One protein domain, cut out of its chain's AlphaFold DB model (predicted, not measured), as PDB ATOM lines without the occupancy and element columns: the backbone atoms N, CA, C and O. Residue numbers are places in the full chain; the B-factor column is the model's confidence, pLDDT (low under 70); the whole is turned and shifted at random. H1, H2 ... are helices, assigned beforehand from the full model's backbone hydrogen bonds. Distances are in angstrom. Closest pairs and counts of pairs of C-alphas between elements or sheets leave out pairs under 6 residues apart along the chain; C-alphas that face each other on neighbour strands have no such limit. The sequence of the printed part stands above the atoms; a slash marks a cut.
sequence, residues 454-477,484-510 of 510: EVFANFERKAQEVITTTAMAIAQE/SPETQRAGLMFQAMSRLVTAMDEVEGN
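What this domain is: This is residues 454 to 477 and 484 to 510 of the 510 residues of the protein "Zn(2)-C6 fungal-type domain-containing protein" of Saitozyma podzolica (UniProt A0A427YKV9). Two long helices, H1 and H2, lie side by side, running opposite ways at a shallow angle and slid lengthwise past each other, in a loose pairing with few contacts. Residues 471 to 477 of H1 stick out at one end, and residues 502 to 510, of which 502 to 508 belong to H2, stick out at the other; these two arms make the length. The printed part has 51 residues, with two named helices in the order H1, H2 and no named strand, and its class is all helix. It is loose, with a radius of gyration of the C-alphas of 14.2 A and spans of 51 by 21 by 13 A.

Where its parts are: Find C-alpha 454 at (-8.134, -31.900, 13.252); from there H1, residues 454 to 477, runs 35.1 A to C-alpha 477 at (8.134, -60.356, 0.813). Then look for C-alpha 485 at (8.371, -53.062, 17.705), where H2, residues 485 to 508, begins; it runs 35.5 A to C-alpha 508 at (-19.452, -33.214, 27.247).

How they stand to each other: Start from H1 and look across to H2: the two are close but not clearly touching, with 1 pair of C-alphas within 8 A. That closest pair is Ala 463 and Ala 490, whose C-alphas are 7.5 A apart. The helices run opposite ways at a shallow tilt of 28 degrees, and their centres are 16.2 A apart. In H1 and H2 every O i to N i+4 pair is within hydrogen-bond range.

The domain as a whole: The two C-alphas farthest apart are those of Glu 477 and Asn 510, at 51.0 A. Without the stretches that stand free, 35 residues remain, spanning 26 by 16 by 9 A. Between H1 and H2 you meet the cut: residues 478 to 483 are not printed, and C-alphas 477 and 484 are 14.6 A apart across it. The mean pLDDT of the printed part is 85.8, and one residue, Asn 510, the chain's last, is under 70.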
ATOM      1  N   GLU A 454      -8.890 -31.987  14.506       93.44
ATOM      2  CA  GLU A 454      -8.134 -31.900  13.252       93.44
ATOM      3  C   GLU A 454      -6.740 -32.535  13.367       93.44
ATOM      4  O   GLU A 454      -6.320 -33.289  12.487       93.44
ATOM      5  N   VAL A 455      -6.028 -32.289  14.471       90.00
ATOM      6  CA  VAL A 455      -4.745 -32.950  14.746       90.00
ATOM      7  C   VAL A 455      -4.936 -34.467  14.807       90.00
ATOM      8  O   VAL A 455      -4.163 -35.195  14.183       90.00
ATOM      9  N   PHE A 456      -5.991 -34.953  15.467       87.19
ATOM     10  CA  PHE A 456      -6.284 -36.388  15.525       87.19
ATOM     11  C   PHE A 456      -6.624 -36.994  14.167       87.19
ATOM     12  O   PHE A 456      -6.060 -38.032  13.826       87.19
ATOM     13  N   ALA A 457      -7.445 -36.328  13.357       87.00
ATOM     14  CA  ALA A 457      -7.749 -36.785  12.003       87.00
ATOM     15  C   ALA A 457      -6.479 -36.904  11.135       87.00
ATOM     16  O   ALA A 457      -6.346 -37.830  10.334       87.00
ATOM     17  N   ASN A 458      -5.509 -36.001  11.319       91.44
ATOM     18  CA  ASN A 458      -4.219 -36.079  10.632       91.44
ATOM     19  C   ASN A 458      -3.342 -37.235  11.142       91.44
ATOM     20  O   ASN A 458      -2.689 -37.902  10.336       91.44
ATOM     21  N   PHE A 459      -3.326 -37.494  12.453       87.69
ATOM     22  CA  PHE A 459      -2.618 -38.648  13.016       87.69
ATOM     23  C   PHE A 459      -3.223 -39.973  12.550       87.69
ATOM     24  O   PHE A 459      -2.476 -40.875  12.176       87.69
ATOM     25  N   GLU A 460      -4.549 -40.081  12.518       86.94
ATOM     26  CA  GLU A 460      -5.250 -41.274  12.045       86.94
ATOM     27  C   GLU A 460      -4.969 -41.542  10.563       86.94
ATOM     28  O   GLU A 460      -4.613 -42.666  10.202       86.94
ATOM     29  N   ARG A 461      -5.002 -40.500   9.721       90.62
ATOM     30  CA  ARG A 461      -4.644 -40.614   8.299       90.62
ATOM     31  C   ARG A 461      -3.208 -41.112   8.113       90.62
ATOM     32  O   ARG A 461      -2.980 -42.029   7.330       90.62
ATOM     33  N   LYS A 462      -2.247 -40.562   8.866       88.75
ATOM     34  CA  LYS A 462      -0.847 -41.022   8.820       88.75
ATOM     35  C   LYS A 462      -0.681 -42.447   9.339       88.75
ATOM     36  O   LYS A 462       0.110 -43.207   8.791       88.75
ATOM     37  N   ALA A 463      -1.415 -42.830  10.379       83.69
ATOM     38  CA  ALA A 463      -1.379 -44.196  10.889       83.69
ATOM     39  C   ALA A 463      -1.905 -45.190   9.841       83.69
ATOM     40  O   ALA A 463      -1.278 -46.222   9.613       83.69
ATOM     41  N   GLN A 464      -3.003 -44.860   9.152       86.56
ATOM     42  CA  GLN A 464      -3.528 -45.664   8.044       86.56
ATOM     43  C   GLN A 464      -2.543 -45.759   6.874       86.56
ATOM     44  O   GLN A 464      -2.369 -46.841   6.318       86.56
ATOM     45  N   GLU A 465      -1.851 -44.673   6.534       91.38
ATOM     46  CA  GLU A 465      -0.801 -44.675   5.508       91.38
ATOM     47  C   GLU A 465       0.355 -45.620   5.877       91.38
ATOM     48  O   GLU A 465       0.795 -46.427   5.059       91.38
ATOM     49  N   VAL A 466       0.802 -45.612   7.137       85.88
ATOM     50  CA  VAL A 466       1.849 -46.535   7.607       85.88
ATOM     51  C   VAL A 466       1.363 -47.985   7.582       85.88
ATOM     52  O   VAL A 466       2.097 -48.867   7.132       85.88
ATOM     53  N   ILE A 467       0.133 -48.252   8.028       84.31
ATOM     54  CA  ILE A 467      -0.444 -49.605   8.031       84.31
ATOM     55  C   ILE A 467      -0.580 -50.138   6.601       84.31
ATOM     56  O   ILE A 467      -0.176 -51.270   6.339       84.31
ATOM     57  N   THR A 468      -1.101 -49.333   5.674       88.69
ATOM     58  CA  THR A 468      -1.254 -49.715   4.259       88.69
ATOM     59  C   THR A 468       0.101 -49.938   3.591       88.69
ATOM     60  O   THR A 468       0.300 -50.983   2.976       88.69
ATOM     61  N   THR A 469       1.068 -49.044   3.807       89.69
ATOM     62  CA  THR A 469       2.440 -49.199   3.292       89.69
ATOM     63  C   THR A 469       3.101 -50.472   3.829       89.69
ATOM     64  O   THR A 469       3.698 -51.237   3.074       89.69
ATOM     65  N   THR A 470       2.943 -50.753   5.127       86.94
ATOM     66  CA  THR A 470       3.496 -51.964   5.756       86.94
ATOM     67  C   THR A 470       2.810 -53.224   5.228       86.94
ATOM     68  O   THR A 470       3.477 -54.218   4.950       86.94
ATOM     69  N   ALA A 471       1.488 -53.193   5.037       88.00
ATOM     70  CA  ALA A 471       0.738 -54.311   4.473       88.00
ATOM     71  C   ALA A 471       1.170 -54.623   3.030       88.00
ATOM     72  O   ALA A 471       1.335 -55.792   2.683       88.00
ATOM     73  N   MET A 472       1.414 -53.592   2.211       92.62
ATOM     74  CA  MET A 472       1.933 -53.761   0.849       92.62
ATOM     75  C   MET A 472       3.359 -54.328   0.845       92.62
ATOM     76  O   MET A 472       3.649 -55.214   0.044       92.62
ATOM     77  N   ALA A 473       4.225 -53.887   1.763       88.69
ATOM     78  CA  ALA A 473       5.575 -54.435   1.905       88.69
ATOM     79  C   ALA A 473       5.557 -55.923   2.307       88.69
ATOM     80  O   ALA A 473       6.251 -56.743   1.707       88.69
ATOM     81  N   ILE A 474       4.697 -56.302   3.258       87.25
ATOM     82  CA  ILE A 474       4.536 -57.703   3.684       87.25
ATOM     83  C   ILE A 474       4.022 -58.577   2.531       87.25
ATOM     84  O   ILE A 474       4.500 -59.697   2.345       87.25
ATOM     85  N   ALA A 475       3.071 -58.069   1.739       91.31
ATOM     86  CA  ALA A 475       2.542 -58.788   0.584       91.31
ATOM     87  C   ALA A 475       3.621 -59.072  -0.479       91.31
ATOM     88  O   ALA A 475       3.537 -60.087  -1.168       91.31
ATOM     89  N   GLN A 476       4.641 -58.214  -0.592       93.44
ATOM     90  CA  GLN A 476       5.755 -58.412  -1.523       93.44
ATOM     91  C   GLN A 476       6.791 -59.427  -1.025       93.44
ATOM     92  O   GLN A 476       7.348 -60.161  -1.840       93.44
ATOM     93  N   GLU A 477       7.053 -59.506   0.283       89.44
ATOM     94  CA  GLU A 477       8.134 -60.356   0.813       89.44
ATOM     95  C   GLU A 477       7.721 -61.799   1.148       89.44
ATOM     96  O   GLU A 477       8.588 -62.649   1.344       89.44
ATOM     97  N   SER A 484       6.901 -55.777  13.935       83.62
ATOM     98  CA  SER A 484       7.957 -54.824  14.285       83.62
ATOM     99  C   SER A 484       7.605 -54.142  15.620       83.62
ATOM    100  O   SER A 484       6.429 -53.831  15.861       83.62
ATOM    101  N   PRO A 485       8.587 -53.869  16.501       83.00
ATOM    102  CA  PRO A 485       8.371 -53.062  17.705       83.00
ATOM    103  C   PRO A 485       7.756 -51.685  17.389       83.00
ATOM    104  O   PRO A 485       7.051 -51.108  18.219       83.00
ATOM    105  N   GLU A 486       7.952 -51.171  16.173       77.81
ATOM    106  CA  GLU A 486       7.342 -49.923  15.705       77.81
ATOM    107  C   GLU A 486       5.830 -50.068  15.511       77.81
ATOM    108  O   GLU A 486       5.072 -49.182  15.909       77.81
ATOM    109  N   THR A 487       5.368 -51.214  14.999       79.81
ATOM    110  CA  THR A 487       3.939 -51.531  14.874       79.81
ATOM    111  C   THR A 487       3.273 -51.622  16.248       79.81
ATOM    112  O   THR A 487       2.169 -51.114  16.442       79.81
ATOM    113  N   GLN A 488       3.961 -52.205  17.235       84.44
ATOM    114  CA  GLN A 488       3.455 -52.274  18.610       84.44
ATOM    115  C   GLN A 488       3.371 -50.882  19.254       84.44
ATOM    116  O   GLN A 488       2.365 -50.547  19.886       84.44
ATOM    117  N   ARG A 489       4.387 -50.032  19.046       84.69
ATOM    118  CA  ARG A 489       4.379 -48.641  19.526       84.69
ATOM    119  C   ARG A 489       3.253 -47.826  18.883       84.69
ATOM    120  O   ARG A 489       2.579 -47.079  19.593       84.69
ATOM    121  N   ALA A 490       3.016 -47.993  17.581       80.56
ATOM    122  CA  ALA A 490       1.905 -47.349  16.884       80.56
ATOM    123  C   ALA A 490       0.543 -47.786  17.459       80.56
ATOM    124  O   ALA A 490      -0.316 -46.941  17.710       80.56
ATOM    125  N   GLY A 491       0.378 -49.079  17.762       85.19
ATOM    126  CA  GLY A 491      -0.833 -49.607  18.399       85.19
ATOM    127  C   GLY A 491      -1.112 -49.000  19.779       85.19
ATOM    128  O   GLY A 491      -2.241 -48.596  20.062       85.19
ATOM    129  N   LEU A 492      -0.083 -48.858  20.622       88.50
ATOM    130  CA  LEU A 492      -0.223 -48.229  21.942       88.50
ATOM    131  C   LEU A 492      -0.566 -46.738  21.851       88.50
ATOM    132  O   LEU A 492      -1.402 -46.256  22.620       88.50
ATOM    133  N   MET A 493       0.034 -46.009  20.902       84.06
ATOM    134  CA  MET A 493      -0.323 -44.606  20.667       84.06
ATOM    135  C   MET A 493      -1.786 -44.469  20.242       84.06
ATOM    136  O   MET A 493      -2.499 -43.637  20.799       84.06
ATOM    137  N   PHE A 494      -2.262 -45.329  19.338       85.25
ATOM    138  CA  PHE A 494      -3.660 -45.321  18.907       85.25
ATOM    139  C   PHE A 494      -4.623 -45.604  20.069       85.25
ATOM    140  O   PHE A 494      -5.618 -44.899  20.246       85.25
ATOM    141  N   GLN A 495      -4.300 -46.579  20.925       87.56
ATOM    142  CA  GLN A 495      -5.117 -46.903  22.097       87.56
ATOM    143  C   GLN A 495      -5.179 -45.743  23.106       87.56
ATOM    144  O   GLN A 495      -6.253 -45.439  23.630       87.56
ATOM    145  N   ALA A 496      -4.048 -45.085  23.376       86.94
ATOM    146  CA  ALA A 496      -4.002 -43.928  24.266       86.94
ATOM    147  C   ALA A 496      -4.808 -42.746  23.702       86.94
ATOM    148  O   ALA A 496      -5.559 -42.103  24.437       86.94
ATOM    149  N   MET A 497      -4.702 -42.497  22.393       83.25
ATOM    150  CA  MET A 497      -5.439 -41.430  21.712       83.25
ATOM    151  C   MET A 497      -6.948 -41.688  21.696       83.25
ATOM    152  O   MET A 497      -7.718 -40.787  22.020       83.25
ATOM    153  N   SER A 498      -7.377 -42.920  21.412       85.62
ATOM    154  CA  SER A 498      -8.795 -43.300  21.442       85.62
ATOM    155  C   SER A 498      -9.416 -43.063  22.825       85.62
ATOM    156  O   SER A 498     -10.485 -42.463  22.926       85.62
ATOM    157  N   ARG A 499      -8.699 -43.414  23.904       89.56
ATOM    158  CA  ARG A 499      -9.147 -43.138  25.282       89.56
ATOM    159  C   ARG A 499      -9.267 -41.647  25.586       89.56
ATOM    160  O   ARG A 499     -10.184 -41.259  26.303       89.56
ATOM    161  N   LEU A 500      -8.362 -40.818  25.060       87.81
ATOM    162  CA  LEU A 500      -8.434 -39.370  25.255       87.81
ATOM    163  C   LEU A 500      -9.682 -38.781  24.586       87.81
ATOM    164  O   LEU A 500     -10.362 -37.967  25.203       87.81
ATOM    165  N   VAL A 501     -10.008 -39.220  23.367       84.50
ATOM    166  CA  VAL A 501     -11.221 -38.781  22.658       84.50
ATOM    167  C   VAL A 501     -12.475 -39.189  23.433       84.50
ATOM    168  O   VAL A 501     -13.322 -38.341  23.696       84.50
ATOM    169  N   THR A 502     -12.558 -40.440  23.901       87.50
ATOM    170  CA  THR A 502     -13.690 -40.891  24.730       87.50
ATOM    171  C   THR A 502     -13.816 -40.082  26.021       87.50
ATOM    172  O   THR A 502     -14.915 -39.671  26.377       87.50
ATOM    173  N   ALA A 503     -12.703 -39.777  26.695       87.94
ATOM    174  CA  ALA A 503     -12.723 -38.946  27.898       87.94
ATOM    175  C   ALA A 503     -13.181 -37.503  27.611       87.94
ATOM    176  O   ALA A 503     -13.866 -36.899  28.436       87.94
ATOM    177  N   MET A 504     -12.833 -36.943  26.445       84.56
ATOM    178  CA  MET A 504     -13.321 -35.626  26.022       84.56
ATOM    179  C   MET A 504     -14.836 -35.631  25.772       84.56
ATOM    180  O   MET A 504     -15.508 -34.683  26.182       84.56
ATOM    181  N   ASP A 505     -15.367 -36.695  25.167       85.94
ATOM    182  CA  ASP A 505     -16.804 -36.854  24.923       85.94
ATOM    183  C   ASP A 505     -17.588 -37.120  26.230       85.94
ATOM    184  O   ASP A 505     -18.701 -36.625  26.405       85.94
ATOM    185  N   GLU A 506     -17.010 -37.832  27.204       90.25
ATOM    186  CA  GLU A 506     -17.630 -38.041  28.526       90.25
ATOM    187  C   GLU A 506     -17.767 -36.738  29.329       90.25
ATOM    188  O   GLU A 506     -18.765 -36.533  30.024       90.25
ATOM    189  N   VAL A 507     -16.794 -35.829  29.210       84.44
ATOM    190  CA  VAL A 507     -16.861 -34.494  29.827       84.44
ATOM    191  C   VAL A 507     -17.943 -33.622  29.173       84.44
ATOM    192  O   VAL A 507     -18.457 -32.718  29.823       84.44
ATOM    193  N   GLU A 508     -18.333 -33.894  27.923       77.12
ATOM    194  CA  GLU A 508     -19.452 -33.214  27.247       77.12
ATOM    195  C   GLU A 508     -20.832 -33.712  27.699       77.12
ATOM    196  O   GLU A 508     -21.815 -32.977  27.589       77.12
ATOM    197  N   GLY A 509     -20.920 -34.948  28.198       79.81
ATOM    198  CA  GLY A 509     -22.180 -35.564  28.620       79.81
ATOM    199  C   GLY A 509     -22.689 -35.145  30.006       79.81
ATOM    200  O   GLY A 509     -23.828 -35.481  30.340       79.81
ATOM    201  N   ASN A 510     -21.880 -34.433  30.799       46.25
ATOM    202  CA  ASN A 510     -22.171 -33.998  32.177       46.25
ATOM    203  C   ASN A 510     -22.269 -32.476  32.291       46.25
ATOM    204  O   ASN A 510     -23.083 -32.010  33.127       46.25
TER     205      ASN A 510